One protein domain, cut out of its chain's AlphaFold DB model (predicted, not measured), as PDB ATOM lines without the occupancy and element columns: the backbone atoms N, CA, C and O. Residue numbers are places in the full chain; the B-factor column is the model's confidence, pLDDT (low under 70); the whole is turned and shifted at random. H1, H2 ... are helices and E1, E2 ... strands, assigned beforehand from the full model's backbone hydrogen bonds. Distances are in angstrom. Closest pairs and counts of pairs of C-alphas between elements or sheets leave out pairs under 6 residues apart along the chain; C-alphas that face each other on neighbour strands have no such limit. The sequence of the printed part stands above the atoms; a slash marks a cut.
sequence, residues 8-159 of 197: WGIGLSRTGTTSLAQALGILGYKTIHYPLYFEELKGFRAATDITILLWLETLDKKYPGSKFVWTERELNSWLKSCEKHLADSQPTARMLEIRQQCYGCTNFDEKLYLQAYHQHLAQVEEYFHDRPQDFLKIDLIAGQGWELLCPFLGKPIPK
ATOM      1  N   TRP A   8     357.299 348.198 331.288       98.88
ATOM      2  CA  TRP A   8     357.949 348.164 332.595       98.88
ATOM      3  C   TRP A   8     357.064 348.834 333.648       98.88
ATOM      4  O   TRP A   8     356.809 350.035 333.599       98.88
ATOM      5  N   GLY A   9     356.567 348.053 334.604       98.75
ATOM      6  CA  GLY A   9     355.822 348.551 335.754       98.75
ATOM      7  C   GLY A   9     356.772 349.043 336.838       98.75
ATOM      8  O   GLY A   9     357.348 348.231 337.556       98.75
ATOM      9  N   ILE A  10     356.891 350.359 336.965       98.75
ATOM     10  CA  ILE A  10     357.823 351.058 337.863       98.75
ATOM     11  C   ILE A  10     357.148 351.589 339.135       98.75
ATOM     12  O   ILE A  10     357.747 352.352 339.884       98.75
ATOM     13  N   GLY A  11     355.892 351.206 339.378       97.69
ATOM     14  CA  GLY A  11     355.207 351.521 340.629       97.69
ATOM     15  C   GLY A  11     355.817 350.791 341.826       97.69
ATOM     16  O   GLY A  11     356.342 349.679 341.698       97.69
ATOM     17  N   LEU A  12     355.711 351.419 342.996       98.12
ATOM     18  CA  LEU A  12     356.187 350.852 344.254       98.12
ATOM     19  C   LEU A  12     355.393 349.604 344.655       98.12
ATOM     20  O   LEU A  12     354.263 349.378 344.218       98.12
ATOM     21  N   SER A  13     355.962 348.776 345.530       96.50
ATOM     22  CA  SER A  13     355.246 347.608 346.036       96.50
ATOM     23  C   SER A  13     353.927 348.058 346.667       96.50
ATOM     24  O   SER A  13     353.843 349.116 347.287       96.50
ATOM     25  N   ARG A  14     352.889 347.220 346.561       96.38
ATOM     26  CA  ARG A  14     351.562 347.447 347.177       96.38
ATOM     27  C   ARG A  14     350.676 348.513 346.515       96.38
ATOM     28  O   ARG A  14     349.625 348.833 347.079       96.38
ATOM     29  N   THR A  15     351.012 348.970 345.311       96.75
ATOM     30  CA  THR A  15     350.168 349.870 344.495       96.75
ATOM     31  C   THR A  15     349.404 349.160 343.364       96.75
ATOM     32  O   THR A  15     348.773 349.800 342.536       96.75
ATOM     33  N   GLY A  16     349.418 347.822 343.323       96.00
ATOM     34  CA  GLY A  16     348.743 347.039 342.272       96.00
ATOM     35  C   GLY A  16     349.683 346.415 341.234       96.00
ATOM     36  O   GLY A  16     349.221 345.936 340.201       96.00
ATOM     37  N   THR A  17     350.986 346.351 341.521       97.50
ATOM     38  CA  THR A  17     352.027 345.759 340.656       97.50
ATOM     39  C   THR A  17     351.707 344.327 340.209       97.50
ATOM     40  O   THR A  17     351.865 343.998 339.034       97.50
ATOM     41  N   THR A  18     351.169 343.481 341.095       96.94
ATOM     42  CA  THR A  18     350.732 342.116 340.746       96.94
ATOM     43  C   THR A  18     349.559 342.112 339.763       96.94
ATOM     44  O   THR A  18     349.555 341.325 338.816       96.94
ATOM     45  N   SER A  19     348.573 342.996 339.948       96.56
ATOM     46  CA  SER A  19     347.440 343.136 339.024       96.56
ATOM     47  C   SER A  19     347.910 343.607 337.654       96.56
ATOM     48  O   SER A  19     347.492 343.046 336.643       96.56
ATOM     49  N   LEU A  20     348.837 344.571 337.616       98.38
ATOM     50  CA  LEU A  20     349.472 345.005 336.375       98.38
ATOM     51  C   LEU A  20     350.201 343.839 335.691       98.38
ATOM     52  O   LEU A  20     350.004 343.625 334.499       98.38
ATOM     53  N   ALA A  21     350.983 343.042 336.426       98.44
ATOM     54  CA  ALA A  21     351.696 341.897 335.857       98.44
ATOM     55  C   ALA A  21     350.741 340.897 335.183       98.44
ATOM     56  O   ALA A  21     350.980 340.438 334.063       98.44
ATOM     57  N   GLN A  22     349.623 340.593 335.845       98.06
ATOM     58  CA  GLN A  22     348.584 339.722 335.297       98.06
ATOM     59  C   GLN A  22     347.898 340.348 334.079       98.06
ATOM     60  O   GLN A  22     347.640 339.649 333.096       98.06
ATOM     61  N   ALA A  23     347.638 341.656 334.112       98.12
ATOM     62  CA  ALA A  23     347.023 342.379 333.006       98.12
ATOM     63  C   ALA A  23     347.916 342.348 331.758       98.12
ATOM     64  O   ALA A  23     347.449 342.029 330.665       98.12
ATOM     65  N   LEU A  24     349.221 342.573 331.920       98.56
ATOM     66  CA  LEU A  24     350.202 342.469 330.838       98.56
ATOM     67  C   LEU A  24     350.281 341.040 330.281       98.56
ATOM     68  O   LEU A  24     350.324 340.859 329.063       98.56
ATOM     69  N   GLY A  25     350.186 340.022 331.142       98.19
ATOM     70  CA  GLY A  25     350.035 338.627 330.719       98.19
ATOM     71  C   GLY A  25     348.803 338.395 329.833       98.19
ATOM     72  O   GLY A  25     348.911 337.767 328.780       98.19
ATOM     73  N   ILE A  26     347.646 338.955 330.203       98.00
ATOM     74  CA  ILE A  26     346.410 338.887 329.399       98.00
ATOM     75  C   ILE A  26     346.584 339.579 328.039       98.00
ATOM     76  O   ILE A  26     346.059 339.088 327.040       98.00
ATOM     77  N   LEU A  27     347.342 340.678 327.977       98.06
ATOM     78  CA  LEU A  27     347.659 341.393 326.731       98.06
ATOM     79  C   LEU A  27     348.738 340.699 325.873       98.06
ATOM     80  O   LEU A  27     349.109 341.210 324.810       98.06
ATOM     81  N   GLY A  28     349.224 339.530 326.304       97.88
ATOM     82  CA  GLY A  28     350.160 338.685 325.563       97.88
ATOM     83  C   GLY A  28     351.637 338.972 325.834       97.88
ATOM     84  O   GLY A  28     352.497 338.450 325.121       97.88
ATOM     85  N   TYR A  29     351.968 339.781 326.842       98.44
ATOM     86  CA  TYR A  29     353.354 339.978 327.255       98.44
ATOM     87  C   TYR A  29     353.815 338.816 328.131       98.44
ATOM     88  O   TYR A  29     353.205 338.502 329.155       98.44
ATOM     89  N   LYS A  30     354.958 338.215 327.783       98.50
ATOM     90  CA  LYS A  30     355.675 337.352 328.724       98.50
ATOM     91  C   LYS A  30     356.187 338.236 329.862       98.50
ATOM     92  O   LYS A  30     357.089 339.047 329.636       98.50
ATOM     93  N   THR A  31     355.574 338.092 331.036       98.69
ATOM     94  CA  THR A  31     355.692 339.034 332.158       98.69
ATOM     95  C   THR A  31     356.260 338.358 333.403       98.69
ATOM     96  O   THR A  31     355.856 337.241 333.720       98.69
ATOM     97  N   ILE A  32     357.176 339.031 334.101       98.56
ATOM     98  CA  ILE A  32     357.713 338.620 335.407       98.56
ATOM     99  C   ILE A  32     357.338 339.654 336.481       98.56
ATOM    100  O   ILE A  32     357.343 340.857 336.231       98.56
ATOM    101  N   HIS A  33     356.963 339.206 337.676       98.44
ATOM    102  CA  HIS A  33     356.660 340.088 338.811       98.44
ATOM    103  C   HIS A  33     357.784 339.969 339.840       98.44
ATOM    104  O   HIS A  33     358.169 338.854 340.180       98.44
ATOM    105  N   TYR A  34     358.313 341.114 340.278       97.81
ATOM    106  CA  TYR A  34     359.352 341.234 341.304       97.81
ATOM    107  C   TYR A  34     360.620 340.374 341.069       97.81
ATOM    108  O   TYR A  34     361.005 339.594 341.943       97.81
ATOM    109  N   PRO A  35     361.298 340.503 339.906       98.25
ATOM    110  CA  PRO A  35     362.608 339.876 339.704       98.25
ATOM    111  C   PRO A  35     363.632 340.466 340.684       98.25
ATOM    112  O   PRO A  35     363.687 341.685 340.847       98.25
ATOM    113  N   LEU A  36     364.455 339.632 341.317       98.12
ATOM    114  CA  LEU A  36     365.459 340.054 342.305       98.12
ATOM    115  C   LEU A  36     366.796 340.451 341.656       98.12
ATOM    116  O   LEU A  36     367.565 341.238 342.229       98.12
ATOM    117  N   TYR A  37     367.054 339.925 340.460       98.19
ATOM    118  CA  TYR A  37     368.248 340.153 339.655       98.19
ATOM    119  C   TYR A  37     367.872 340.588 338.235       98.19
ATOM    120  O   TYR A  37     366.870 340.142 337.672       98.19
ATOM    121  N   PHE A  38     368.682 341.463 337.638       97.75
ATOM    122  CA  PHE A  38     368.395 342.031 336.316       97.75
ATOM    123  C   PHE A  38     368.376 340.945 335.228       97.75
ATOM    124  O   PHE A  38     367.618 341.006 334.262       97.75
ATOM    125  N   GLU A  39     369.191 339.908 335.396       97.50
ATOM    126  CA  GLU A  39     369.348 338.780 334.482       97.50
ATOM    127  C   GLU A  39     368.063 337.955 334.340       97.50
ATOM    128  O   GLU A  39     367.832 337.358 333.285       97.50
ATOM    129  N   GLU A  40     367.189 337.967 335.352       98.31
ATOM    130  CA  GLU A  40     365.891 337.280 335.322       98.31
ATOM    131  C   GLU A  40     364.942 337.872 334.271       98.31
ATOM    132  O   GLU A  40     364.020 337.199 333.814       98.31
ATOM    133  N   LEU A  41     365.201 339.100 333.804       98.06
ATOM    134  CA  LEU A  41     364.455 339.717 332.706       98.06
ATOM    135  C   LEU A  41     364.709 339.040 331.353       98.06
ATOM    136  O   LEU A  41     364.001 339.314 330.377       98.06
ATOM    137  N   LYS A  42     365.706 338.152 331.245       97.25
ATOM    138  CA  LYS A  42     366.044 337.479 329.988       97.25
ATOM    139  C   LYS A  42     364.833 336.735 329.419       97.25
ATOM    140  O   LYS A  42     364.309 335.782 329.987       97.25
ATOM    141  N   GLY A  43     364.422 337.149 328.221       97.00
ATOM    142  CA  GLY A  43     363.299 336.548 327.504       97.00
ATOM    143  C   GLY A  43     361.919 337.015 327.972       97.00
ATOM    144  O   GLY A  43     360.926 336.539 327.423       97.00
ATOM    145  N   PHE A  44     361.835 337.937 328.930       98.50
ATOM    146  CA  PHE A  44     360.605 338.641 329.277       98.50
ATOM    147  C   PHE A  44     360.483 339.931 328.460       98.50
ATOM    148  O   PHE A  44     361.472 340.521 328.021       98.50
ATOM    149  N   ARG A  45     359.240 340.339 328.201       98.50
ATOM    150  CA  ARG A  45     358.912 341.614 327.540       98.50
ATOM    151  C   ARG A  45     358.175 342.576 328.456       98.50
ATOM    152  O   ARG A  45     357.915 343.706 328.069       98.50
ATOM    153  N   ALA A  46     357.837 342.122 329.652       98.81
ATOM    154  CA  ALA A  46     357.330 342.986 330.681       98.81
ATOM    155  C   ALA A  46     357.819 342.538 332.048       98.81
ATOM    156  O   ALA A  46     358.040 341.347 332.287       98.81
ATOM    157  N   ALA A  47     357.964 343.500 332.943       98.81
ATOM    158  CA  ALA A  47     358.247 343.234 334.337       98.81
ATOM    159  C   ALA A  47     357.629 344.309 335.223       98.81
ATOM    160  O   ALA A  47     357.298 345.386 334.734       98.81
ATOM    161  N   THR A  48     357.438 344.017 336.505       98.75
ATOM    162  CA  THR A  48     356.775 344.932 337.446       98.75
ATOM    163  C   THR A  48     357.397 344.856 338.839       98.75
ATOM    164  O   THR A  48     358.044 343.853 339.154       98.75
ATOM    165  N   ASP A  49     357.092 345.863 339.665       98.12
ATOM    166  CA  ASP A  49     357.499 346.040 341.071       98.12
ATOM    167  C   ASP A  49     358.836 346.787 341.251       98.12
ATOM    168  O   ASP A  49     359.489 347.166 340.281       98.12
ATOM    169  N   ILE A  50     359.220 347.048 342.504       97.69
ATOM    170  CA  ILE A  50     360.246 348.036 342.887       97.69
ATOM    171  C   ILE A  50     361.612 347.844 342.234       97.69
ATOM    172  O   ILE A  50     362.317 348.822 342.011       97.69
ATOM    173  N   THR A  51     361.999 346.618 341.889       97.62
ATOM    174  CA  THR A  51     363.288 346.380 341.225       97.62
ATOM    175  C   THR A  51     363.341 346.995 339.836       97.62
ATOM    176  O   THR A  51     364.395 347.454 339.408       97.62
ATOM    177  N   ILE A  52     362.199 347.096 339.159       98.62
ATOM    178  CA  ILE A  52     362.101 347.699 337.830       98.62
ATOM    179  C   ILE A  52     362.305 349.210 337.902       98.62
ATOM    180  O   ILE A  52     362.972 349.765 337.032       98.62
ATOM    181  N   LEU A  53     361.810 349.862 338.959       98.31
ATOM    182  CA  LEU A  53     362.078 351.279 339.223       98.31
ATOM    183  C   LEU A  53     363.580 351.532 339.417       98.31
ATOM    184  O   LEU A  53     364.128 352.443 338.806       98.31
ATOM    185  N   LEU A  54     364.268 350.677 340.185       98.12
ATOM    186  CA  LEU A  54     365.723 350.774 340.389       98.12
ATOM    187  C   LEU A  54     366.531 350.590 339.090       98.12
ATOM    188  O   LEU A  54     367.710 350.936 339.040       98.12
ATOM    189  N   TRP A  55     365.916 350.042 338.039       98.56
ATOM    190  CA  TRP A  55     366.545 349.807 336.740       98.56
ATOM    191  C   TRP A  55     365.985 350.688 335.618       98.56
ATOM    192  O   TRP A  55     366.308 350.430 334.459       98.56
ATOM    193  N   LEU A  56     365.188 351.715 335.939       98.44
ATOM    194  CA  LEU A  56     364.495 352.598 334.991       98.44
ATOM    195  C   LEU A  56     365.377 353.010 333.803       98.44
ATOM    196  O   LEU A  56     365.097 352.644 332.662       98.44
ATOM    197  N   GLU A  57     366.472 353.722 334.076       98.25
ATOM    198  CA  GLU A  57     367.370 354.231 333.036       98.25
ATOM    199  C   GLU A  57     368.029 353.114 332.224       98.25
ATOM    200  O   GLU A  57     368.180 353.214 331.006       98.25
ATOM    201  N   THR A  58     368.441 352.038 332.897       98.56
ATOM    202  CA  THR A  58     369.087 350.891 332.252       98.56
ATOM    203  C   THR A  58     368.125 350.205 331.290       98.56
ATOM    204  O   THR A  58     368.519 349.837 330.183       98.56
ATOM    205  N   LEU A  59     366.861 350.037 331.687       98.62
ATOM    206  CA  LEU A  59     365.821 349.435 330.857       98.62
ATOM    207  C   LEU A  59     365.493 350.309 329.653       98.62
ATOM    208  O   LEU A  59     365.412 349.795 328.542       98.62
ATOM    209  N   ASP A  60     365.355 351.611 329.867       98.38
ATOM    210  CA  ASP A  60     365.043 352.575 328.818       98.38
ATOM    211  C   ASP A  60     366.143 352.636 327.748       98.38
ATOM    212  O   ASP A  60     365.870 352.509 326.554       98.38
ATOM    213  N   LYS A  61     367.411 352.693 328.177       98.38
ATOM    214  CA  LYS A  61     368.576 352.666 327.277       98.38
ATOM    215  C   LYS A  61     368.707 351.326 326.542       98.38
ATOM    216  O   LYS A  61     369.032 351.300 325.356       98.38
ATOM    217  N   LYS A  62     368.475 350.199 327.226       98.25
ATOM    218  CA  LYS A  62     368.661 348.847 326.660       98.25
ATOM    219  C   LYS A  62     367.517 348.408 325.744       98.25
ATOM    220  O   LYS A  62     367.738 347.606 324.835       98.25
ATOM    221  N   TYR A  63     366.309 348.906 325.982       97.94
ATOM    222  CA  TYR A  63     365.095 348.534 325.264       97.94
ATOM    223  C   TYR A  63     364.386 349.799 324.750       97.94
ATOM    224  O   TYR A  63     363.356 350.192 325.299       97.94
ATOM    225  N   PRO A  64     364.907 350.445 323.692       96.75
ATOM    226  CA  PRO A  64     364.329 351.681 323.173       96.75
ATOM    227  C   PRO A  64     362.873 351.490 322.728       96.75
ATOM    228  O   PRO A  64     362.501 350.435 322.200       96.75
ATOM    229  N   GLY A  65     362.045 352.514 322.949       96.31
ATOM    230  CA  GLY A  65     360.601 352.476 322.677       96.31
ATOM    231  C   GLY A  65     359.784 351.690 323.711       96.31
ATOM    232  O   GLY A  65     358.648 351.299 323.435       96.31
ATOM    233  N   SER A  66     360.361 351.413 324.884       98.31
ATOM    234  CA  SER A  66     359.632 350.838 326.016       98.31
ATOM    235  C   SER A  66     358.549 351.782 326.535       98.31
ATOM    236  O   SER A  66     358.692 352.999 326.482       98.31
ATOM    237  N   LYS A  67     357.483 351.206 327.091       98.81
ATOM    238  CA  LYS A  67     356.458 351.939 327.837       98.81
ATOM    239  C   LYS A  67     356.601 351.691 329.331       98.81
ATOM    240  O   LYS A  67     356.855 350.560 329.746       98.81
ATOM    241  N   PHE A  68     356.397 352.726 330.132       98.88
ATOM    242  CA  PHE A  68     356.581 352.690 331.577       98.88
ATOM    243  C   PHE A  68     355.269 352.998 332.287       98.88
ATOM    244  O   PHE A  68     354.569 353.943 331.933       98.88
ATOM    245  N   VAL A  69     354.922 352.179 333.279       98.88
ATOM    246  CA  VAL A  69     353.658 352.293 334.011       98.88
ATOM    247  C   VAL A  69     353.934 352.479 335.498       98.88
ATOM    248  O   VAL A  69     354.412 351.559 336.169       98.88
ATOM    249  N   TRP A  70     353.602 353.650 336.032       98.75
ATOM    250  CA  TRP A  70     353.530 353.888 337.468       98.75
ATOM    251  C   TRP A  70     352.147 353.504 337.973       98.75
ATOM    252  O   TRP A  70     351.142 354.108 337.606       98.75
ATOM    253  N   THR A  71     352.097 352.489 338.831       98.12
ATOM    254  CA  THR A  71     350.863 352.137 339.537       98.12
ATOM    255  C   THR A  71     350.794 352.925 340.834       98.12
ATOM    256  O   THR A  71     351.747 352.903 341.616       98.12
ATOM    257  N   GLU A  72     349.688 353.630 341.052       94.56
ATOM    258  CA  GLU A  72     349.461 354.467 342.228       94.56
ATOM    259  C   GLU A  72     348.383 353.893 343.153       94.56
ATOM    260  O   GLU A  72     347.668 352.946 342.825       94.56
ATOM    261  N   ARG A  73     348.338 354.452 344.359       94.81
ATOM    262  CA  ARG A  73     347.366 354.152 345.404       94.81
ATOM    263  C   ARG A  73     347.338 355.336 346.365       94.81
ATOM    264  O   ARG A  73     348.389 355.920 346.627       94.81
ATOM    265  N   GLU A  74     346.171 355.642 346.929       95.56
ATOM    266  CA  GLU A  74     346.043 356.638 348.002       95.56
ATOM    267  C   GLU A  74     347.045 356.364 349.141       95.56
ATOM    268  O   GLU A  74     347.198 355.222 349.585       95.56
ATOM    269  N   LEU A  75     347.745 357.411 349.590       96.69
ATOM    270  CA  LEU A  75     348.949 357.302 350.418       96.69
ATOM    271  C   LEU A  75     348.712 356.595 351.754       96.69
ATOM    272  O   LEU A  75     349.470 355.691 352.103       96.69
ATOM    273  N   ASN A  76     347.648 356.931 352.485       96.31
ATOM    274  CA  ASN A  76     347.371 356.297 353.777       96.31
ATOM    275  C   ASN A  76     347.025 354.812 353.606       96.31
ATOM    276  O   ASN A  76     347.464 353.954 354.375       96.31
ATOM    277  N   SER A  77     346.239 354.489 352.580       95.88
ATOM    278  CA  SER A  77     345.913 353.119 352.193       95.88
ATOM    279  C   SER A  77     347.160 352.338 351.770       95.88
ATOM    280  O   SER A  77     347.283 351.150 352.089       95.88
ATOM    281  N   TRP A  78     348.091 352.985 351.070       97.69
ATOM    282  CA  TRP A  78     349.366 352.404 350.663       97.69
ATOM    283  C   TRP A  78     350.266 352.107 351.865       97.69
ATOM    284  O   TRP A  78     350.657 350.950 352.027       97.69
ATOM    285  N   LEU A  79     350.492 353.080 352.754       98.12
ATOM    286  CA  LEU A  79     351.311 352.927 353.964       98.12
ATOM    287  C   LEU A  79     350.824 351.762 354.837       98.12
ATOM    288  O   LEU A  79     351.597 350.848 355.123       98.12
ATOM    289  N   LYS A  80     349.518 351.703 355.133       97.25
ATOM    290  CA  LYS A  80     348.902 350.580 355.872       97.25
ATOM    291  C   LYS A  80     349.124 349.233 355.189       97.25
ATOM    292  O   LYS A  80     349.285 348.202 355.841       97.25
ATOM    293  N   SER A  81     349.104 349.205 353.855       95.88
ATOM    294  CA  SER A  81     349.360 347.969 353.121       95.88
ATOM    295  C   SER A  81     350.831 347.569 353.114       95.88
ATOM    296  O   SER A  81     351.084 346.367 353.020       95.88
ATOM    297  N   CYS A  82     351.759 348.522 353.133       97.19
ATOM    298  CA  CYS A  82     353.191 348.270 353.242       97.19
ATOM    299  C   CYS A  82     353.528 347.720 354.623       97.19
ATOM    300  O   CYS A  82     354.112 346.644 354.697       97.19
ATOM    301  N   GLU A  83     353.067 348.380 355.686       97.38
ATOM    302  CA  GLU A  83     353.246 347.937 357.072       97.38
ATOM    303  C   GLU A  83     352.792 346.486 357.255       97.38
ATOM    304  O   GLU A  83     353.588 345.619 357.621       97.38
ATOM    305  N   LYS A  84     351.539 346.188 356.881       95.94
ATOM    306  CA  LYS A  84     350.995 344.829 356.960       95.94
ATOM    307  C   LYS A  84     351.809 343.832 356.136       95.94
ATOM    308  O   LYS A  84     352.110 342.740 356.602       95.94
ATOM    309  N   HIS A  85     352.155 344.188 354.898       93.38
ATOM    310  CA  HIS A  85     352.898 343.284 354.022       93.38
ATOM    311  C   HIS A  85     354.287 342.956 354.572       93.38
ATOM    312  O   HIS A  85     354.730 341.817 354.441       93.38
ATOM    313  N   LEU A  86     354.969 343.937 355.165       92.69
ATOM    314  CA  LEU A  86     356.290 343.741 355.744       92.69
ATOM    315  C   LEU A  86     356.227 342.902 357.020       92.69
ATOM    316  O   LEU A  86     357.068 342.017 357.169       92.69
ATOM    317  N   ALA A  87     355.224 343.128 357.874       92.25
ATOM    318  CA  ALA A  87     355.000 342.344 359.088       92.25
ATOM    319  C   ALA A  87     354.791 340.846 358.797       92.25
ATOM    320  O   ALA A  87     355.303 340.001 359.525       92.25
ATOM    321  N   ASP A  88     354.111 340.522 357.693       91.19
ATOM    322  CA  ASP A  88     353.859 339.139 357.264       91.19
ATOM    323  C   ASP A  88     355.018 338.537 356.429       91.19
ATOM    324  O   ASP A  88     354.951 337.380 356.005       91.19
ATOM    325  N   SER A  89     356.071 339.310 356.128       90.12
ATOM    326  CA  SER A  89     357.137 338.893 355.206       90.12
ATOM    327  C   SER A  89     358.315 338.205 355.898       90.12
ATOM    328  O   SER A  89     358.722 338.586 356.989       90.12
ATOM    329  N   GLN A  90     358.926 337.242 355.203       93.50
ATOM    330  CA  GLN A  90     360.213 336.640 355.571       93.50
ATOM    331  C   GLN A  90     361.234 336.936 354.461       93.50
ATOM    332  O   GLN A  90     361.367 336.150 353.520       93.50
ATOM    333  N   PRO A  91     361.876 338.121 354.478       95.12
ATOM    334  CA  PRO A  91     362.704 338.575 353.368       95.12
ATOM    335  C   PRO A  91     364.049 337.844 353.319       95.12
ATOM    336  O   PRO A  91     364.684 337.591 354.339       95.12
ATOM    337  N   THR A  92     364.530 337.572 352.107       97.38
ATOM    338  CA  THR A  92     365.930 337.179 351.893       97.38
ATOM    339  C   THR A  92     366.853 338.393 352.039       97.38
ATOM    340  O   THR A  92     366.401 339.536 351.938       97.38
ATOM    341  N   ALA A  93     368.164 338.173 352.190       97.94
ATOM    342  CA  ALA A  93     369.152 339.261 352.221       97.94
ATOM    343  C   ALA A  93     369.029 340.193 351.001       97.94
ATOM    344  O   ALA A  93     369.000 341.414 351.143       97.94
ATOM    345  N   ARG A  94     368.822 339.617 349.810       97.88
ATOM    346  CA  ARG A  94     368.625 340.384 348.578       97.88
ATOM    347  C   ARG A  94     367.380 341.274 348.623       97.88
ATOM    348  O   ARG A  94     367.418 342.411 348.166       97.88
ATOM    349  N   MET A  95     366.277 340.784 349.189       97.44
ATOM    350  CA  MET A  95     365.068 341.599 349.358       97.44
ATOM    351  C   MET A  95     365.297 342.755 350.338       97.44
ATOM    352  O   MET A  95     364.760 343.839 350.124       97.44
ATOM    353  N   LEU A  96     366.102 342.551 351.385       97.94
ATOM    354  CA  LEU A  96     366.475 343.618 352.319       97.94
ATOM    355  C   LEU A  96     367.333 344.692 351.639       97.94
ATOM    356  O   LEU A  96     367.064 345.874 351.825       97.94
ATOM    357  N   GLU A  97     368.300 344.305 350.805       98.38
ATOM    358  CA  GLU A  97     369.093 345.249 350.001       98.38
ATOM    359  C   GLU A  97     368.211 346.093 349.076       98.38
ATOM    360  O   GLU A  97     368.347 347.313 349.030       98.38
ATOM    361  N   ILE A  98     367.277 345.454 348.363       98.12
ATOM    362  CA  ILE A  98     366.342 346.143 347.465       98.12
ATOM    363  C   ILE A  98     365.480 347.138 348.252       98.12
ATOM    364  O   ILE A  98     365.304 348.274 347.814       98.12
ATOM    365  N   ARG A  99     364.970 346.748 349.429       97.50
ATOM    366  CA  ARG A  99     364.210 347.652 350.309       97.50
ATOM    367  C   ARG A  99     365.067 348.825 350.778       97.50
ATOM    368  O   ARG A  99     364.612 349.959 350.688       97.50
ATOM    369  N   GLN A 100     366.310 348.575 351.187       98.31
ATOM    370  CA  GLN A 100     367.242 349.625 351.594       98.31
ATOM    371  C   GLN A 100     367.514 350.621 350.456       98.31
ATOM    372  O   GLN A 100     367.537 351.822 350.699       98.31
ATOM    373  N   GLN A 101     367.685 350.145 349.220       98.06
ATOM    374  CA  GLN A 101     367.892 351.004 348.047       98.06
ATOM    375  C   GLN A 101     366.635 351.790 347.666       98.06
ATOM    376  O   GLN A 101     366.727 352.956 347.300       98.06
ATOM    377  N   CYS A 102     365.465 351.157 347.740       97.69
ATOM    378  CA  CYS A 102     364.208 351.764 347.319       97.69
ATOM    379  C   CYS A 102     363.645 352.733 348.366       97.69
ATOM    380  O   CYS A 102     363.204 353.819 348.014       97.69
ATOM    381  N   TYR A 103     363.677 352.374 349.648       98.06
ATOM    382  CA  TYR A 103     363.010 353.127 350.714       98.06
ATOM    383  C   TYR A 103     363.974 353.786 351.703       98.06
ATOM    384  O   TYR A 103     363.543 354.577 352.533       98.06
ATOM    385  N   GLY A 104     365.269 353.466 351.656       97.94
ATOM    386  CA  GLY A 104     366.233 353.922 352.662       97.94
ATOM    387  C   GLY A 104     366.180 353.135 353.977       97.94
ATOM    388  O   GLY A 104     366.904 353.471 354.914       97.94
ATOM    389  N   CYS A 105     365.370 352.076 354.051       97.38
ATOM    390  CA  CYS A 105     365.243 351.215 355.223       97.38
ATOM    391  C   CYS A 105     364.892 349.770 354.841       97.38
ATOM    392  O   CYS A 105     364.299 349.493 353.797       97.38
ATOM    393  N   THR A 106     365.249 348.828 355.711       96.50
ATOM    394  CA  THR A 106     364.951 347.394 355.554       96.50
ATOM    395  C   THR A 106     363.611 346.990 356.174       96.50
ATOM    396  O   THR A 106     362.926 346.101 355.653       96.50
ATOM    397  N   ASN A 107     363.229 347.668 357.260       94.62
ATOM    398  CA  ASN A 107     361.957 347.524 357.970       94.62
ATOM    399  C   ASN A 107     360.992 348.657 357.601       94.62
ATOM    400  O   ASN A 107     361.391 349.633 356.969       94.62
ATOM    401  N   PHE A 108     359.720 348.523 357.977       96.81
ATOM    402  CA  PHE A 108     358.746 349.587 357.753       96.81
ATOM    403  C   PHE A 108     359.077 350.804 358.626       96.81
ATOM    404  O   PHE A 108     359.218 350.678 359.840       96.81
ATOM    405  N   ASP A 109     359.180 351.963 357.984       98.19
ATOM    406  CA  ASP A 109     359.267 353.277 358.611       98.19
ATOM    407  C   ASP A 109     358.384 354.216 357.787       98.19
ATOM    408  O   ASP A 109     358.642 354.451 356.606       98.19
ATOM    409  N   GLU A 110     357.299 354.702 358.389       98.12
ATOM    410  CA  GLU A 110     356.281 355.481 357.683       98.12
ATOM    411  C   GLU A 110     356.865 356.729 357.009       98.12
ATOM    412  O   GLU A 110     356.544 357.029 355.856       98.12
ATOM    413  N   LYS A 111     357.771 357.429 357.702       98.38
ATOM    414  CA  LYS A 111     358.368 358.673 357.215       98.38
ATOM    415  C   LYS A 111     359.277 358.407 356.021       98.38
ATOM    416  O   LYS A 111     359.184 359.123 355.025       98.38
ATOM    417  N   LEU A 112     360.129 357.387 356.106       98.50
ATOM    418  CA  LEU A 112     361.024 357.013 355.009       98.50
ATOM    419  C   LEU A 112     360.248 356.494 353.796       98.50
ATOM    420  O   LEU A 112     360.556 356.880 352.671       98.50
ATOM    421  N   TYR A 113     359.190 355.705 354.003       98.50
ATOM    422  CA  TYR A 113     358.322 355.249 352.913       98.50
ATOM    423  C   TYR A 113     357.617 356.412 352.214       98.50
ATOM    424  O   TYR A 113     357.606 356.469 350.983       98.50
ATOM    425  N   LEU A 114     357.048 357.350 352.975       98.25
ATOM    426  CA  LEU A 114     356.377 358.519 352.412       98.25
ATOM    427  C   LEU A 114     357.361 359.422 351.656       98.25
ATOM    428  O   LEU A 114     357.070 359.863 350.544       98.25
ATOM    429  N   GLN A 115     358.549 359.649 352.219       98.50
ATOM    430  CA  GLN A 115     359.615 360.398 351.555       98.50
ATOM    431  C   GLN A 115     360.040 359.721 350.247       98.50
ATOM    432  O   GLN A 115     360.089 360.382 349.209       98.50
ATOM    433  N   ALA A 116     360.303 358.412 350.280       98.38
ATOM    434  CA  ALA A 116     360.677 357.640 349.103       98.38
ATOM    435  C   ALA A 116     359.583 357.685 348.029       98.38
ATOM    436  O   ALA A 116     359.899 357.874 346.859       98.38
ATOM    437  N   TYR A 117     358.303 357.588 348.406       98.56
ATOM    438  CA  TYR A 117     357.187 357.716 347.464       98.56
ATOM    439  C   TYR A 117     357.253 359.029 346.685       98.56
ATOM    440  O   TYR A 117     357.257 359.019 345.455       98.56
ATOM    441  N   HIS A 118     357.314 360.156 347.398       98.50
ATOM    442  CA  HIS A 118     357.325 361.472 346.765       98.50
ATOM    443  C   HIS A 118     358.580 361.686 345.924       98.50
ATOM    444  O   HIS A 118     358.484 362.206 344.814       98.50
ATOM    445  N   GLN A 119     359.736 361.249 346.423       98.56
ATOM    446  CA  GLN A 119     360.996 361.366 345.704       98.56
ATOM    447  C   GLN A 119     360.980 360.568 344.398       98.56
ATOM    448  O   GLN A 119     361.293 361.125 343.349       98.56
ATOM    449  N   HIS A 120     360.585 359.294 344.441       98.56
ATOM    450  CA  HIS A 120     360.534 358.443 343.250       98.56
ATOM    451  C   HIS A 120     359.532 358.952 342.227       98.56
ATOM    452  O   HIS A 120     359.843 358.987 341.041       98.56
ATOM    453  N   LEU A 121     358.348 359.375 342.674       98.25
ATOM    454  CA  LEU A 121     357.340 359.909 341.767       98.25
ATOM    455  C   LEU A 121     357.849 361.167 341.055       98.25
ATOM    456  O   LEU A 121     357.768 361.233 339.834       98.25
ATOM    457  N   ALA A 122     358.419 362.119 341.799       98.62
ATOM    458  CA  ALA A 122     358.970 363.341 341.218       98.62
ATOM    459  C   ALA A 122     360.113 363.039 340.236       98.62
ATOM    460  O   ALA A 122     360.162 363.615 339.155       98.62
ATOM    461  N   GLN A 123     361.001 362.100 340.575       98.62
ATOM    462  CA  GLN A 123     362.087 361.672 339.689       98.62
ATOM    463  C   GLN A 123     361.568 361.030 338.399       98.62
ATOM    464  O   GLN A 123     362.103 361.295 337.328       98.62
ATOM    465  N   VAL A 124     360.532 360.193 338.485       98.56
ATOM    466  CA  VAL A 124     359.914 359.558 337.315       98.56
ATOM    467  C   VAL A 124     359.190 360.592 336.454       98.56
ATOM    468  O   VAL A 124     359.373 360.592 335.240       98.56
ATOM    469  N   GLU A 125     358.397 361.479 337.057       98.38
ATOM    470  CA  GLU A 125     357.685 362.542 336.336       98.38
ATOM    471  C   GLU A 125     358.672 363.474 335.610       98.38
ATOM    472  O   GLU A 125     358.479 363.749 334.427       98.38
ATOM    473  N   GLU A 126     359.778 363.850 336.259       98.69
ATOM    474  CA  GLU A 126     360.869 364.611 335.638       98.69
ATOM    475  C   GLU A 126     361.540 363.827 334.496       98.69
ATOM    476  O   GLU A 126     361.716 364.342 333.393       98.69
ATOM    477  N   TYR A 127     361.861 362.545 334.705       98.69
ATOM    478  CA  TYR A 127     362.541 361.704 333.711       98.69
ATOM    479  C   TYR A 127     361.743 361.513 332.406       98.69
ATOM    480  O   TYR A 127     362.319 361.271 331.339       98.69
ATOM    481  N   PHE A 128     360.412 361.602 332.474       98.56
ATOM    482  CA  PHE A 128     359.522 361.505 331.314       98.56
ATOM    483  C   PHE A 128     358.952 362.851 330.851       98.56
ATOM    484  O   PHE A 128     358.139 362.848 329.925       98.56
ATOM    485  N   HIS A 129     359.393 363.981 331.420       98.31
ATOM    486  CA  HIS A 129     358.883 365.321 331.108       98.31
ATOM    487  C   HIS A 129     358.814 365.598 329.594       98.31
ATOM    488  O   HIS A 129     357.766 365.983 329.078       98.31
ATOM    489  N   ASP A 130     359.894 365.311 328.859       98.31
ATOM    490  CA  ASP A 130     359.991 365.587 327.415       98.31
ATOM    491  C   ASP A 130     359.363 364.500 326.521       98.31
ATOM    492  O   ASP A 130     359.374 364.594 325.291       98.31
ATOM    493  N   ARG A 131     358.825 363.432 327.114       97.69
ATOM    494  CA  ARG A 131     358.252 362.277 326.401       97.69
ATOM    495  C   ARG A 131     357.086 361.645 327.172       97.69
ATOM    496  O   ARG A 131     357.091 360.438 327.445       97.69
ATOM    497  N   PRO A 132     356.041 362.428 327.482       97.69
ATOM    498  CA  PRO A 132     354.914 361.968 328.288       97.69
ATOM    499  C   PRO A 132     354.190 360.763 327.671       97.69
ATOM    500  O   PRO A 132     353.596 359.965 328.386       97.69
ATOM    501  N   GLN A 133     354.276 360.560 326.352       97.62
ATOM    502  CA  GLN A 133     353.702 359.401 325.670       97.62
ATOM    503  C   GLN A 133     354.317 358.055 326.082       97.62
ATOM    504  O   GLN A 133     353.729 357.017 325.780       97.62
ATOM    505  N   ASP A 134     355.504 358.035 326.695       98.50
ATOM    506  CA  ASP A 134     356.182 356.811 327.147       98.50
ATOM    507  C   ASP A 134     355.856 356.444 328.598       98.50
ATOM    508  O   ASP A 134     356.232 355.360 329.050       98.50
ATOM    509  N   PHE A 135     355.101 357.297 329.293       98.69
ATOM    510  CA  PHE A 135     354.759 357.155 330.699       98.69
ATOM    511  C   PHE A 135     353.245 357.148 330.929       98.69
ATOM    512  O   PHE A 135     352.510 357.980 330.404       98.69
ATOM    513  N   LEU A 136     352.777 356.208 331.747       98.75
ATOM    514  CA  LEU A 136     351.398 356.150 332.218       98.75
ATOM    515  C   LEU A 136     351.373 356.034 333.738       98.75
ATOM    516  O   LEU A 136     351.942 355.102 334.306       98.75
ATOM    517  N   LYS A 137     350.633 356.932 334.381       98.50
ATOM    518  CA  LYS A 137     350.251 356.838 335.790       98.50
ATOM    519  C   LYS A 137     348.834 356.271 335.888       98.50
ATOM    520  O   LYS A 137     347.966 356.703 335.131       98.50
ATOM    521  N   ILE A 138     348.619 355.267 336.740       97.69
ATOM    522  CA  ILE A 138     347.333 354.560 336.832       97.69
ATOM    523  C   ILE A 138     347.035 354.042 338.248       97.69
ATOM    524  O   ILE A 138     347.852 353.339 338.848       97.69
ATOM    525  N   ASP A 139     345.837 354.319 338.762       95.44
ATOM    526  CA  ASP A 139     345.320 353.809 340.036       95.44
ATOM    527  C   ASP A 139     344.445 352.567 339.814       95.44
ATOM    528  O   ASP A 139     343.216 352.617 339.684       95.44
ATOM    529  N   LEU A 140     345.101 351.405 339.797       92.75
ATOM    530  CA  LEU A 140     344.426 350.112 339.659       92.75
ATOM    531  C   LEU A 140     343.560 349.762 340.877       92.75
ATOM    532  O   LEU A 140     342.671 348.914 340.785       92.75
ATOM    533  N   ILE A 141     343.827 350.377 342.031       88.00
ATOM    534  CA  ILE A 141     343.113 350.118 343.284       88.00
ATOM    535  C   ILE A 141     341.798 350.903 343.320       88.00
ATOM    536  O   ILE A 141     340.797 350.396 343.829       88.00
ATOM    537  N   ALA A 142     341.780 352.101 342.735       86.88
ATOM    538  CA  ALA A 142     340.591 352.929 342.557       86.88
ATOM    539  C   ALA A 142     339.688 352.475 341.396       86.88
ATOM    540  O   ALA A 142     338.607 353.033 341.212       86.88
ATOM    541  N   GLY A 143     340.086 351.445 340.644       84.56
ATOM    542  CA  GLY A 143     339.263 350.844 339.595       84.56
ATOM    543  C   GLY A 143     339.621 351.256 338.169       84.56
ATOM    544  O   GLY A 143     338.879 350.910 337.255       84.56
ATOM    545  N   GLN A 144     340.743 351.948 337.955       91.81
ATOM    546  CA  GLN A 144     341.258 352.157 336.603       91.81
ATOM    547  C   GLN A 144     341.855 350.856 336.048       91.81
ATOM    548  O   GLN A 144     342.346 350.011 336.797       91.81
ATOM    549  N   GLY A 145     341.852 350.680 334.730       94.69
ATOM    550  CA  GLY A 145     342.340 349.451 334.118       94.69
ATOM    551  C   GLY A 145     342.516 349.527 332.608       94.69
ATOM    552  O   GLY A 145     343.422 350.190 332.096       94.69
ATOM    553  N   TRP A 146     341.709 348.751 331.882       97.19
ATOM    554  CA  TRP A 146     341.895 348.533 330.446       97.19
ATOM    555  C   TRP A 146     341.747 349.803 329.617       97.19
ATOM    556  O   TRP A 146     342.462 349.977 328.636       97.19
ATOM    557  N   GLU A 147     340.839 350.684 330.009       95.00
ATOM    558  CA  GLU A 147     340.516 351.931 329.325       95.00
ATOM    559  C   GLU A 147     341.690 352.911 329.265       95.00
ATOM    560  O   GLU A 147     341.786 353.664 328.302       95.00
ATOM    561  N   LEU A 148     342.618 352.851 330.226       97.25
ATOM    562  CA  LEU A 148     343.860 353.626 330.194       97.25
ATOM    563  C   LEU A 148     345.029 352.797 329.652       97.25
ATOM    564  O   LEU A 148     345.779 353.252 328.787       97.25
ATOM    565  N   LEU A 149     345.164 351.550 330.114       98.12
ATOM    566  CA  LEU A 149     346.314 350.706 329.793       98.12
ATOM    567  C   LEU A 149     346.349 350.295 328.313       98.12
ATOM    568  O   LEU A 149     347.404 350.330 327.684       98.12
ATOM    569  N   CYS A 150     345.219 349.889 327.731       98.25
ATOM    570  CA  CYS A 150     345.189 349.364 326.365       98.25
ATOM    571  C   CYS A 150     345.506 350.432 325.303       98.25
ATOM    572  O   CYS A 150     346.375 350.157 324.468       98.25
ATOM    573  N   PRO A 151     344.900 351.640 325.323       97.88
ATOM    574  CA  PRO A 151     345.270 352.704 324.390       97.88
ATOM    575  C   PRO A 151     346.742 353.106 324.502       97.88
ATOM    576  O   PRO A 151     347.413 353.219 323.478       97.88
ATOM    577  N   PHE A 152     347.260 353.233 325.728       98.50
ATOM    578  CA  PHE A 152     348.665 353.558 325.987       98.50
ATOM    579  C   PHE A 152     349.636 352.528 325.387       98.50
ATOM    580  O   PHE A 152     350.665 352.885 324.816       98.50
ATOM    581  N   LEU A 153     349.286 351.239 325.460       98.44
ATOM    582  CA  LEU A 153     350.099 350.148 324.916       98.44
ATOM    583  C   LEU A 153     349.824 349.840 323.436       98.44
ATOM    584  O   LEU A 153     350.464 348.944 322.879       98.44
ATOM    585  N   GLY A 154     348.871 350.524 322.794       97.62
ATOM    586  CA  GLY A 154     348.455 350.232 321.420       97.62
ATOM    587  C   GLY A 154     347.820 348.844 321.263       97.62
ATOM    588  O   GLY A 154     348.027 348.172 320.253       97.62
ATOM    589  N   LYS A 155     347.085 348.372 322.277       97.50
ATOM    590  CA  LYS A 155     346.425 347.056 322.304       97.50
ATOM    591  C   LYS A 155     344.898 347.200 322.300       97.50
ATOM    592  O   LYS A 155     344.381 348.174 322.839       97.50
ATOM    593  N   PRO A 156     344.151 346.230 321.745       96.69
ATOM    594  CA  PRO A 156     342.703 346.188 321.917       96.69
ATOM    595  C   PRO A 156     342.340 345.847 323.369       96.69
ATOM    596  O   PRO A 156     343.039 345.069 324.023       96.69
ATOM    597  N   ILE A 157     341.217 346.386 323.851       96.81
ATOM    598  CA  ILE A 157     340.663 346.022 325.159       96.81
ATOM    599  C   ILE A 157     340.183 344.560 325.108       96.81
ATOM    600  O   ILE A 157     339.374 344.212 324.240       96.81
ATOM    601  N   PRO A 158     340.663 343.675 325.999       95.38
ATOM    602  CA  PRO A 158     340.233 342.283 326.018       95.38
ATOM    603  C   PRO A 158     338.802 342.152 326.558       95.38
ATOM    604  O   PRO A 158     338.380 342.893 327.439       95.38
ATOM    605  N   LYS A 159     338.073 341.119 326.115       92.12
ATOM    606  CA  LYS A 159     336.768 340.726 326.687       92.12
ATOM    607  C   LYS A 159     336.926 339.986 328.029       92.12
ATOM    608  O   LYS A 159     336.380 338.902 328.219       92.12
TER     609      LYS A 159
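What this domain is: This is residues 8 to 159 of the 197 residues of an uncharacterized protein of Caldora sp. SIO3E6 (UniProt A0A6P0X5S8). Four short strands stand side by side in a row as two parallel pairs, E3 with E4 and E1 with E2, running roughly the same way, with residues 8 to 10 threading between E2 and E3. H1 and H8 cover one side of this row and H2 and H4 lie on the other, while H5, H6 and the first turns of H7 gather beyond the end toward which the strands run; the long H7 then runs back toward E4. The printed part has 152 residues, with eight named helices and four named strands in the order H1 E1 H2 E2 H3 H4 E3 H5 H6 H7 E4 H8, and its class is mostly helix. It is compact and rounded, with a radius of gyration of the C-alphas of 14.9 A and spans of 40 by 33 by 31 A.

Where its parts are: E3 is residues 67 to 71, 13.0 A long, and E4 is residues 135 to 138, 10.0 A. E1 is residues 31 to 33 and E2 residues 46 to 48. H1, residues 17 to 26, begins at C-alpha 17 (352.027, 345.759, 340.656) and is 14.3 A long. H2 is residues 38 to 41, H3 residues 50 to 54 and H4 residues 56 to 62. H5, residues 75 to 87, measures 18.3 A, and H6, residues 93 to 103, 15.2 A. H7, residues 110 to 127, measures 25.5 A. H8, residues 146 to 153, ends at C-alpha 153 (350.099, 350.148, 324.916).

How they stand to each other: E3 and E4 are parallel at 26 degrees, with N 70 and O 136 within hydrogen-bond range at 2.8 A. E1 and E2 are parallel at 15 degrees, with N 32 and O 46 at 3.1 A. E2 and E3 are near each other. E1, H2, E2 form a strand-helix-strand unit, two parallel neighbour strands with a helix between, with a right-handed crossover; E3, H5 H6 H7, E4 form another. The closest C-alphas of H1 and E2, Thr 17 and Thr 48, are 5.8 A apart; those of E4 and H8, Leu 136 and Phe 152, 7.3 A. H1 and H8 are near each other. H3 touches H6, closest at the C-alphas of Thr 51 and Ile 98, 7.0 A, and meets H4 only through their link. H7 touches H6 with residues 112 to 116 alone, closest at the C-alphas of Tyr 103 and Ala 116, 5.3 A, only just about perpendicular at 71 degrees. H7 touches H5 with residues 110 to 114 alone, closest at the C-alphas of Leu 79 and Glu 110, 6.7 A, at a steep tilt of 61 degrees, opposite ways. H5 and H6 are apart. Every O i to N i+4 pair is within hydrogen-bond range in H1, H3, H4, H5, H6 and H7, and 3 of 4 are in H8; H2 is too short for one.

The domain as a whole: The two C-alphas farthest apart, Cys 105 and Lys 159, are 41.7 A apart. The printed part has no cut and no long link. The mean pLDDT of the printed part is 97.2, and no printed residue is under 70.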